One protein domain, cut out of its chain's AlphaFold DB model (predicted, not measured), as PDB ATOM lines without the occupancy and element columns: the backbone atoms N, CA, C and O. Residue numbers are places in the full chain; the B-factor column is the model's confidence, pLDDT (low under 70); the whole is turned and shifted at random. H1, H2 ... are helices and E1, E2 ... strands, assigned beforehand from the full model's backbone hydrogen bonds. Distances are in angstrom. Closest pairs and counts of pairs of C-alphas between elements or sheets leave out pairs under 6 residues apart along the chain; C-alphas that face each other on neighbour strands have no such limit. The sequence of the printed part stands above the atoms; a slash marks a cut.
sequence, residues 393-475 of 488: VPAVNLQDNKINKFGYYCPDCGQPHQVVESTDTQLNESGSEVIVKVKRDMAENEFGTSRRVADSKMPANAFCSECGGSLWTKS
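What this domain is: This is residues 393 to 475 of the 488 residues of the protein "ResIII domain-containing protein" of Terribacillus sp. 7520-G (UniProt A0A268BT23). Little regular structure: a body of loops, from which one long hairpin, E1 and E2, reaches out as an arm. The 83 printed residues have 27 in named elements, E1, E2, H1, E3, mostly strand; sheet E1 - E2 is antiparallel. It is only just compact, close to loose: radius of gyration of the C-alphas 14.1 A, spans 46 by 31 by 21 A.

How they stand to each other: Start at residues 393 to 394, which pair antiparallel with 472 to 473 of E3, residues 472 to 475. Next, E1, residues 418 to 427, bends by 74 degrees at 421. With E2, residues 433 to 441, it forms a hairpin; find N 419 and O 440 within hydrogen-bond range, 2.7 A. H1, residues 444 to 447, is apart from E1 and E3; it is too short for O i to N i+4 pairs.

Where its parts are: From C-alpha 418 at (7.869, 19.899, 24.134) E1 runs 23.4 A; E2 runs 25.4 A, H1 6.4 A, E3 9.4 A to C-alpha 475 at (0.572, 40.773, 14.765).

The domain as a whole: The farthest C-alphas, Glu 429 and Ser 475, are 46.7 A apart. The printed part has no cut; the link H1 to E3 is long. Residues 400 to 405, 431 to 432 and 456 have pLDDT under 70.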
ATOM      1  N   VAL A 393       4.455  37.890  17.593       83.75
ATOM      2  CA  VAL A 393       3.836  37.614  18.891       83.75
ATOM      3  C   VAL A 393       3.673  36.103  19.059       83.75
ATOM      4  O   VAL A 393       3.567  35.395  18.050       83.75
ATOM      5  N   PRO A 394       3.666  35.574  20.293       87.25
ATOM      6  CA  PRO A 394       3.329  34.175  20.517       87.25
ATOM      7  C   PRO A 394       1.967  33.852  19.888       87.25
ATOM      8  O   PRO A 394       0.993  34.566  20.109       87.25
ATOM      9  N   ALA A 395       1.909  32.791  19.086       86.19
ATOM     10  CA  ALA A 395       0.653  32.227  18.582       86.19
ATOM     11  C   ALA A 395       0.023  31.252  19.591       86.19
ATOM     12  O   ALA A 395      -1.082  30.758  19.385       86.19
ATOM     13  N   VAL A 396       0.754  30.961  20.665       85.50
ATOM     14  CA  VAL A 396       0.375  30.033  21.722       85.50
ATOM     15  C   VAL A 396       0.033  30.800  22.989       85.50
ATOM     16  O   VAL A 396       0.693  31.778  23.335       85.50
ATOM     17  N   ASN A 397      -0.971  30.306  23.703       80.31
ATOM     18  CA  ASN A 397      -1.272  30.729  25.063       80.31
ATOM     19  C   ASN A 397      -1.000  29.561  26.007       80.31
ATOM     20  O   ASN A 397      -1.152  28.397  25.623       80.31
ATOM     21  N   LEU A 398      -0.610  29.881  27.237       79.31
ATOM     22  CA  LEU A 398      -0.517  28.901  28.305       79.31
ATOM     23  C   LEU A 398      -1.935  28.453  28.666       79.31
ATOM     24  O   LEU A 398      -2.787  29.289  28.977       79.31
ATOM     25  N   GLN A 399      -2.205  27.156  28.567       77.19
ATOM     26  CA  GLN A 399      -3.519  26.596  28.872       77.19
ATOM     27  C   GLN A 399      -3.397  25.514  29.941       77.19
ATOM     28  O   GLN A 399      -2.463  24.709  29.929       77.19
ATOM     29  N   ASP A 400      -4.381  25.490  30.838       68.81
ATOM     30  CA  ASP A 400      -4.593  24.400  31.783       68.81
ATOM     31  C   ASP A 400      -5.737  23.526  31.264       68.81
ATOM     32  O   ASP A 400      -6.904  23.931  31.287       68.81
ATOM     33  N   ASN A 401      -5.407  22.360  30.712       61.38
ATOM     34  CA  ASN A 401      -6.400  21.447  30.166       61.38
ATOM     35  C   ASN A 401      -6.578  20.263  31.127       61.38
ATOM     36  O   ASN A 401      -5.624  19.611  31.532       61.38
ATOM     37  N   LYS A 402      -7.819  19.945  31.511       53.78
ATOM     38  CA  LYS A 402      -8.090  18.897  32.520       53.78
ATOM     39  C   LYS A 402      -7.681  17.485  32.072       53.78
ATOM     40  O   LYS A 402      -7.630  16.583  32.902       53.78
ATOM     41  N   ILE A 403      -7.437  17.295  30.773       58.06
ATOM     42  CA  ILE A 403      -7.122  16.002  30.147       58.06
ATOM     43  C   ILE A 403      -5.616  15.867  29.865       58.06
ATOM     44  O   ILE A 403      -5.063  14.790  30.051       58.06
ATOM     45  N   ASN A 404      -4.948  16.959  29.476       54.03
ATOM     46  CA  ASN A 404      -3.515  17.012  29.190       54.03
ATOM     47  C   ASN A 404      -2.895  18.172  29.972       54.03
ATOM     48  O   ASN A 404      -3.430  19.273  29.970       54.03
ATOM     49  N   LYS A 405      -1.779  17.900  30.646       60.47
ATOM     50  CA  LYS A 405      -1.073  18.781  31.590       60.47
ATOM     51  C   LYS A 405      -0.938  20.251  31.134       60.47
ATOM     52  O   LYS A 405      -0.965  20.576  29.949       60.47
ATOM     53  N   PHE A 406      -0.732  21.130  32.114       71.50
ATOM     54  CA  PHE A 406      -0.443  22.557  31.946       71.50
ATOM     55  C   PHE A 406       0.723  22.807  30.971       71.50
ATOM     56  O   PHE A 406       1.816  22.283  31.184       71.50
ATOM     57  N   GLY A 407       0.513  23.605  29.917       81.50
ATOM     58  CA  GLY A 407       1.550  23.847  28.906       81.50
ATOM     59  C   GLY A 407       1.137  24.767  27.752       81.50
ATOM     60  O   GLY A 407       0.021  25.287  27.704       81.50
ATOM     61  N   TYR A 408       2.064  24.991  26.818       86.62
ATOM     62  CA  TYR A 408       1.834  25.775  25.597       86.62
ATOM     63  C   TYR A 408       1.376  24.867  24.460       86.62
ATOM     64  O   TYR A 408       2.088  23.935  24.105       86.62
ATOM     65  N   TYR A 409       0.228  25.148  23.852       87.25
ATOM     66  CA  TYR A 409      -0.357  24.281  22.824       87.25
ATOM     67  C   TYR A 409      -0.160  24.850  21.423       87.25
ATOM     68  O   TYR A 409      -0.424  26.028  21.188       87.25
ATOM     69  N   CYS A 410       0.292  24.012  20.488       86.62
ATOM     70  CA  CYS A 410       0.475  24.418  19.098       86.62
ATOM     71  C   CYS A 410      -0.886  24.654  18.412       86.62
ATOM     72  O   CYS A 410      -1.738  23.766  18.471       86.62
ATOM     73  N   PRO A 411      -1.094  25.790  17.716       84.44
ATOM     74  CA  PRO A 411      -2.354  26.074  17.027       84.44
ATOM     75  C   PRO A 411      -2.603  25.153  15.824       84.44
ATOM     76  O   PRO A 411      -3.758  24.907  15.492       84.44
ATOM     77  N   ASP A 412      -1.546  24.623  15.197       85.12
ATOM     78  CA  ASP A 412      -1.666  23.820  13.976       85.12
ATOM     79  C   ASP A 412      -2.022  22.353  14.273       85.12
ATOM     80  O   ASP A 412      -2.847  21.763  13.582       85.12
ATOM     81  N   CYS A 413      -1.400  21.740  15.290       86.00
ATOM     82  CA  CYS A 413      -1.594  20.314  15.605       86.00
ATOM     83  C   CYS A 413      -2.311  20.036  16.935       86.00
ATOM     84  O   CYS A 413      -2.614  18.881  17.229       86.00
ATOM     85  N   GLY A 414      -2.545  21.058  17.763       83.44
ATOM     86  CA  GLY A 414      -3.218  20.924  19.058       83.44
ATOM     87  C   GLY A 414      -2.432  20.169  20.138       83.44
ATOM     88  O   GLY A 414      -2.968  19.944  21.218       83.44
ATOM     89  N   GLN A 415      -1.180  19.770  19.881       84.38
ATOM     90  CA  GLN A 415      -0.337  19.060  20.851       84.38
ATOM     91  C   GLN A 415       0.434  20.035  21.764       84.38
ATOM     92  O   GLN A 415       0.776  21.143  21.322       84.38
ATOM     93  N   PRO A 416       0.728  19.644  23.022       85.94
ATOM     94  CA  PRO A 416       1.551  20.444  23.925       85.94
ATOM     95  C   PRO A 416       2.994  20.515  23.414       85.94
ATOM     96  O   PRO A 416       3.606  19.500  23.076       85.94
ATOM     97  N   HIS A 417       3.548  21.723  23.362       87.19
ATOM     98  CA  HIS A 417       4.911  21.974  22.913       87.19
ATOM     99  C   HIS A 417       5.930  21.390  23.890       87.19
ATOM    100  O   HIS A 417       5.907  21.692  25.087       87.19
ATOM    101  N   GLN A 418       6.850  20.587  23.355       86.06
ATOM    102  CA  GLN A 418       7.869  19.899  24.134       86.06
ATOM    103  C   GLN A 418       9.251  20.536  23.956       86.06
ATOM    104  O   GLN A 418       9.654  20.930  22.857       86.06
ATOM    105  N   VAL A 419      10.025  20.552  25.034       85.12
ATOM    106  CA  VAL A 419      11.469  20.783  25.018       85.12
ATOM    107  C   VAL A 419      12.168  19.460  24.720       85.12
ATOM    108  O   VAL A 419      11.934  18.463  25.399       85.12
ATOM    109  N   VAL A 420      13.035  19.451  23.708       82.06
ATOM    110  CA  VAL A 420      13.915  18.311  23.416       82.06
ATOM    111  C   VAL A 420      15.144  18.422  24.316       82.06
ATOM    112  O   VAL A 420      15.938  19.344  24.141       82.06
ATOM    113  N   GLU A 421      15.289  17.515  25.278       78.50
ATOM    114  CA  GLU A 421      16.404  17.535  26.237       78.50
ATOM    115  C   GLU A 421      17.629  16.794  25.707       78.50
ATOM    116  O   GLU A 421      18.762  17.241  25.879       78.50
ATOM    117  N   SER A 422      17.406  15.676  25.019       74.56
ATOM    118  CA  SER A 422      18.461  14.913  24.364       74.56
ATOM    119  C   SER A 422      17.945  14.249  23.095       74.56
ATOM    120  O   SER A 422      16.747  14.029  22.898       74.56
ATOM    121  N   THR A 423      18.871  13.991  22.183       78.56
ATOM    122  CA  THR A 423      18.614  13.315  20.917       78.56
ATOM    123  C   THR A 423      19.570  12.140  20.846       78.56
ATOM    124  O   THR A 423      20.780  12.348  20.916       78.56
ATOM    125  N   ASP A 424      19.028  10.936  20.757       74.69
ATOM    126  CA  ASP A 424      19.780   9.690  20.680       74.69
ATOM    127  C   ASP A 424      19.480   8.998  19.347       74.69
ATOM    128  O   ASP A 424      18.375   9.123  18.818       74.69
ATOM    129  N   THR A 425      20.451   8.291  18.781       75.69
ATOM    130  CA  THR A 425      20.277   7.591  17.502       75.69
ATOM    131  C   THR A 425      20.267   6.101  17.776       75.69
ATOM    132  O   THR A 425      21.292   5.515  18.115       75.69
ATOM    133  N   GLN A 426      19.099   5.484  17.628       78.00
ATOM    134  CA  GLN A 426      18.912   4.056  17.850       78.00
ATOM    135  C   GLN A 426      18.660   3.362  16.515       78.00
ATOM    136  O   GLN A 426      17.994   3.900  15.634       78.00
ATOM    137  N   LEU A 427      19.207   2.162  16.342       72.69
ATOM    138  CA  LEU A 427      18.927   1.337  15.170       72.69
ATOM    139  C   LEU A 427      17.599   0.612  15.392       72.69
ATOM    140  O   LEU A 427      17.467  -0.163  16.337       72.69
ATOM    141  N   ASN A 428      16.625   0.853  14.516       73.44
ATOM    142  CA  ASN A 428      15.385   0.084  14.508       73.44
ATOM    143  C   ASN A 428      15.648  -1.375  14.100       73.44
ATOM    144  O   ASN A 428      16.675  -1.694  13.502       73.44
ATOM    145  N   GLU A 429      14.675  -2.256  14.350       70.94
ATOM    146  CA  GLU A 429      14.735  -3.695  14.030       70.94
ATOM    147  C   GLU A 429      15.043  -3.995  12.544       70.94
ATOM    148  O   GLU A 429      15.528  -5.072  12.211       70.94
ATOM    149  N   SER A 430      14.824  -3.025  11.647       70.56
ATOM    150  CA  SER A 430      15.158  -3.068  10.216       70.56
ATOM    151  C   SER A 430      16.575  -2.577   9.866       70.56
ATOM    152  O   SER A 430      16.885  -2.406   8.687       70.56
ATOM    153  N   GLY A 431      17.429  -2.298  10.857       63.56
ATOM    154  CA  GLY A 431      18.793  -1.785  10.664       63.56
ATOM    155  C   GLY A 431      18.867  -0.318  10.219       63.56
ATOM    156  O   GLY A 431      19.907   0.131   9.746       63.56
ATOM    157  N   SER A 432      17.767   0.429  10.335       61.00
ATOM    158  CA  SER A 432      17.676   1.845   9.958       61.00
ATOM    159  C   SER A 432      17.926   2.732  11.179       61.00
ATOM    160  O   SER A 432      17.323   2.500  12.226       61.00
ATOM    161  N   GLU A 433      18.786   3.745  11.058       75.25
ATOM    162  CA  GLU A 433      19.028   4.717  12.132       75.25
ATOM    163  C   GLU A 433      17.789   5.597  12.343       75.25
ATOM    164  O   GLU A 433      17.353   6.314  11.440       75.25
ATOM    165  N   VAL A 434      17.215   5.543  13.543       74.38
ATOM    166  CA  VAL A 434      16.078   6.361  13.957       74.38
ATOM    167  C   VAL A 434      16.484   7.247  15.121       74.38
ATOM    168  O   VAL A 434      17.011   6.810  16.141       74.38
ATOM    169  N   ILE A 435      16.221   8.535  14.944       75.19
ATOM    170  CA  ILE A 435      16.519   9.565  15.926       75.19
ATOM    171  C   ILE A 435      15.406   9.570  16.979       75.19
ATOM    172  O   ILE A 435      14.294  10.038  16.721       75.19
ATOM    173  N   VAL A 436      15.713   9.083  18.177       75.69
ATOM    174  CA  VAL A 436      14.828   9.094  19.341       75.69
ATOM    175  C   VAL A 436      15.109  10.354  20.156       75.69
ATOM    176  O   VAL A 436      16.200  10.563  20.683       75.69
ATOM    177  N   LYS A 437      14.114  11.234  20.253       79.56
ATOM    178  CA  LYS A 437      14.206  12.477  21.030       79.56
ATOM    179  C   LYS A 437      13.559  12.278  22.393       79.56
ATOM    180  O   LYS A 437      12.372  11.962  22.452       79.56
ATOM    181  N   VAL A 438      14.304  12.526  23.468       79.69
ATOM    182  CA  VAL A 438      13.737  12.613  24.818       79.69
ATOM    183  C   VAL A 438      13.143  14.005  24.985       79.69
ATOM    184  O   VAL A 438      13.820  15.018  24.783       79.69
ATOM    185  N   LYS A 439      11.847  14.043  25.287       83.94
ATOM    186  CA  LYS A 439      11.018  15.248  25.289       83.94
ATOM    187  C   LYS A 439      10.363  15.440  26.657       83.94
ATOM    188  O   LYS A 439       9.958  14.457  27.279       83.94
ATOM    189  N   ARG A 440      10.218  16.695  27.085       85.75
ATOM    190  CA  ARG A 440       9.399  17.088  28.243       85.75
ATOM    191  C   ARG A 440       8.534  18.300  27.931       85.75
ATOM    192  O   ARG A 440       8.906  19.112  27.086       85.75
ATOM    193  N   ASP A 441       7.446  18.475  28.676       82.38
ATOM    194  CA  ASP A 441       6.591  19.655  28.553       82.38
ATOM    195  C   ASP A 441       7.400  20.937  28.838       82.38
ATOM    196  O   ASP A 441       8.219  20.991  29.767       82.38
ATOM    197  N   MET A 442       7.189  21.976  28.022       84.50
ATOM    198  CA  MET A 442       7.797  23.288  28.254       84.50
ATOM    199  C   MET A 442       7.133  23.995  29.440       84.50
ATOM    200  O   MET A 442       5.910  24.142  29.471       84.50
ATOM    201  N   ALA A 443       7.938  24.487  30.384       81.38
ATOM    202  CA  ALA A 443       7.439  25.212  31.549       81.38
ATOM    203  C   ALA A 443       7.051  26.667  31.214       81.38
ATOM    204  O   ALA A 443       7.528  27.263  30.246       81.38
ATOM    205  N   GLU A 444       6.201  27.269  32.051       80.19
ATOM    206  CA  GLU A 444       5.660  28.625  31.860       80.19
ATOM    207  C   GLU A 444       6.748  29.688  31.636       80.19
ATOM    208  O   GLU A 444       6.655  30.497  30.710       80.19
ATOM    209  N   ASN A 445       7.811  29.649  32.440       81.25
ATOM    210  CA  ASN A 445       8.919  30.603  32.401       81.25
ATOM    211  C   ASN A 445       9.913  30.367  31.248       81.25
ATOM    212  O   ASN A 445      10.797  31.197  31.029       81.25
ATOM    213  N   GLU A 446       9.783  29.269  30.502       83.31
ATOM    214  CA  GLU A 446      10.744  28.868  29.470       83.31
ATOM    215  C   GLU A 446      10.395  29.400  28.076       83.31
ATOM    216  O   GLU A 446      11.296  29.621  27.264       83.31
ATOM    217  N   PHE A 447       9.118  29.667  27.780       84.06
ATOM    218  CA  PHE A 447       8.724  30.175  26.459       84.06
ATOM    219  C   PHE A 447       9.251  31.599  26.234       84.06
ATOM    220  O   PHE A 447       9.860  31.879  25.203       84.06
ATOM    221  N   GLY A 448       9.157  32.487  27.225       82.25
ATOM    222  CA  GLY A 448       9.702  33.850  27.153       82.25
ATOM    223  C   GLY A 448       9.003  34.763  26.131       82.25
ATOM    224  O   GLY A 448       7.988  34.410  25.540       82.25
ATOM    225  N   THR A 449       9.551  35.964  25.919       79.19
ATOM    226  CA  THR A 449       8.913  37.039  25.126       79.19
ATOM    227  C   THR A 449       9.488  37.237  23.721       79.19
ATOM    228  O   THR A 449       9.015  38.099  22.982       79.19
ATOM    229  N   SER A 450      10.483  36.443  23.321       81.38
ATOM    230  CA  SER A 450      11.128  36.526  22.007       81.38
ATOM    231  C   SER A 450      11.184  35.174  21.298       81.38
ATOM    232  O   SER A 450      11.353  34.131  21.934       81.38
ATOM    233  N   ARG A 451      11.072  35.199  19.965       84.31
ATOM    234  CA  ARG A 451      11.210  34.022  19.098       84.31
ATOM    235  C   ARG A 451      12.670  33.561  19.042       84.31
ATOM    236  O   ARG A 451      13.547  34.335  18.668       84.31
ATOM    237  N   ARG A 452      12.918  32.290  19.359       86.75
ATOM    238  CA  ARG A 452      14.236  31.643  19.448       86.75
ATOM    239  C   ARG A 452      14.236  30.324  18.682       86.75
ATOM    240  O   ARG A 452      13.451  29.421  18.974       86.75
ATOM    241  N   VAL A 453      15.132  30.227  17.702       78.81
ATOM    242  CA  VAL A 453      15.326  29.019  16.881       78.81
ATOM    243  C   VAL A 453      16.361  28.086  17.516       78.81
ATOM    244  O   VAL A 453      16.156  26.880  17.535       78.81
ATOM    245  N   ALA A 454      17.434  28.643  18.082       71.31
ATOM    246  CA  ALA A 454      18.446  27.922  18.846       71.31
ATOM    247  C   ALA A 454      19.064  28.871  19.883       71.31
ATOM    248  O   ALA A 454      19.384  30.013  19.552       71.31
ATOM    249  N   ASP A 455      19.207  28.415  21.126       70.00
ATOM    250  CA  ASP A 455      19.832  29.152  22.227       70.00
ATOM    251  C   ASP A 455      20.451  28.128  23.195       70.00
ATOM    252  O   ASP A 455      19.904  27.045  23.398       70.00
ATOM    253  N   SER A 456      21.629  28.435  23.738       65.19
ATOM    254  CA  SER A 456      22.356  27.564  24.665       65.19
ATOM    255  C   SER A 456      21.878  27.687  26.113       65.19
ATOM    256  O   SER A 456      22.196  26.823  26.926       65.19
ATOM    257  N   LYS A 457      21.140  28.752  26.451       74.75
ATOM    258  CA  LYS A 457      20.659  29.020  27.817       74.75
ATOM    259  C   LYS A 457      19.184  28.699  28.022       74.75
ATOM    260  O   LYS A 457      18.801  28.348  29.132       74.75
ATOM    261  N   MET A 458      18.366  28.870  26.987       78.19
ATOM    262  CA  MET A 458      16.911  28.714  27.046       78.19
ATOM    263  C   MET A 458      16.438  27.817  25.901       78.19
ATOM    264  O   MET A 458      17.008  27.875  24.812       78.19
ATOM    265  N   PRO A 459      15.378  27.021  26.091       82.56
ATOM    266  CA  PRO A 459      14.899  26.130  25.046       82.56
ATOM    267  C   PRO A 459      14.330  26.898  23.843       82.56
ATOM    268  O   PRO A 459      13.834  28.031  23.959       82.56
ATOM    269  N   ALA A 460      14.403  26.259  22.672       84.25
ATOM    270  CA  ALA A 460      13.844  26.775  21.428       84.25
ATOM    271  C   ALA A 460      12.310  26.824  21.490       84.25
ATOM    272  O   ALA A 460      11.652  25.889  21.949       84.25
ATOM    273  N   ASN A 461      11.738  27.918  20.995       88.88
ATOM    274  CA  ASN A 461      10.300  28.190  21.050       88.88
ATOM    275  C   ASN A 461       9.740  28.680  19.703       88.88
ATOM    276  O   ASN A 461       8.603  29.133  19.641       88.88
ATOM    277  N   ALA A 462      10.548  28.679  18.636       86.81
ATOM    278  CA  ALA A 462      10.129  29.188  17.336       86.81
ATOM    279  C   ALA A 462       9.139  28.253  16.624       86.81
ATOM    280  O   ALA A 462       8.250  28.745  15.929       86.81
ATOM    281  N   PHE A 463       9.297  26.939  16.799       90.06
ATOM    282  CA  PHE A 463       8.558  25.906  16.073       90.06
ATOM    283  C   PHE A 463       8.127  24.774  17.006       90.06
ATOM    284  O   PHE A 463       8.833  24.462  17.966       90.06
ATOM    285  N   CYS A 464       6.984  24.158  16.705       87.19
ATOM    286  CA  CYS A 464       6.448  23.013  17.432       87.19
ATOM    287  C   CYS A 464       7.369  21.792  17.299       87.19
ATOM    288  O   CYS A 464       7.789  21.446  16.193       87.19
ATOM    289  N   SER A 465       7.626  21.101  18.411       84.25
ATOM    290  CA  SER A 465       8.417  19.862  18.452       84.25
ATOM    291  C   SER A 465       7.780  18.670  17.726       84.25
ATOM    292  O   SER A 465       8.494  17.712  17.414       84.25
ATOM    293  N   GLU A 466       6.463  18.708  17.493       84.81
ATOM    294  CA  GLU A 466       5.696  17.612  16.888       84.81
ATOM    295  C   GLU A 466       5.442  17.827  15.394       84.81
ATOM    296  O   GLU A 466       5.806  16.978  14.588       84.81
ATOM    297  N   CYS A 467       4.848  18.961  15.005       85.81
ATOM    298  CA  CYS A 467       4.472  19.215  13.608       85.81
ATOM    299  C   CYS A 467       5.402  20.187  12.866       85.81
ATOM    300  O   CYS A 467       5.239  20.382  11.666       85.81
ATOM    301  N   GLY A 468       6.340  20.846  13.558       85.44
ATOM    302  CA  GLY A 468       7.181  21.897  12.970       85.44
ATOM    303  C   GLY A 468       6.457  23.219  12.674       85.44
ATOM    304  O   GLY A 468       7.091  24.155  12.187       85.44
ATOM    305  N   GLY A 469       5.161  23.323  12.992       85.62
ATOM    306  CA  GLY A 469       4.357  24.541  12.850       85.62
ATOM    307  C   GLY A 469       4.906  25.719  13.661       85.62
ATOM    308  O   GLY A 469       5.574  25.532  14.683       85.62
ATOM    309  N   SER A 470       4.661  26.949  13.206       88.38
ATOM    310  CA  SER A 470       5.195  28.152  13.858       88.38
ATOM    311  C   SER A 470       4.437  28.451  15.151       88.38
ATOM    312  O   SER A 470       3.231  28.676  15.134       88.38
ATOM    313  N   LEU A 471       5.148  28.546  16.278       88.62
ATOM    314  CA  LEU A 471       4.547  28.945  17.565       88.62
ATOM    315  C   LEU A 471       4.459  30.469  17.727       88.62
ATOM    316  O   LEU A 471       4.071  30.978  18.778       88.62
ATOM    317  N   TRP A 472       4.849  31.199  16.686       88.94
ATOM    318  CA  TRP A 472       4.825  32.650  16.610       88.94
ATOM    319  C   TRP A 472       4.035  33.069  15.384       88.94
ATOM    320  O   TRP A 472       4.237  32.533  14.293       88.94
ATOM    321  N   THR A 473       3.174  34.059  15.557       86.00
ATOM    322  CA  THR A 473       2.421  34.676  14.472       86.00
ATOM    323  C   THR A 473       2.801  36.141  14.346       86.00
ATOM    324  O   THR A 473       3.406  36.732  15.241       86.00
ATOM    325  N   LYS A 474       2.481  36.735  13.206       80.81
ATOM    326  CA  LYS A 474       2.670  38.163  12.980       80.81
ATOM    327  C   LYS A 474       1.441  38.890  13.491       80.81
ATOM    328  O   LYS A 474       0.332  38.602  13.052       80.81
ATOM    329  N   SER A 475       1.637  39.853  14.380       71.69
ATOM    330  CA  SER A 475       0.572  40.773  14.765       71.69
ATOM    331  C   SER A 475       0.824  42.125  14.123       71.69
ATOM    332  O   SER A 475       1.876  42.740  14.316       71.69
TER     333      SER A 475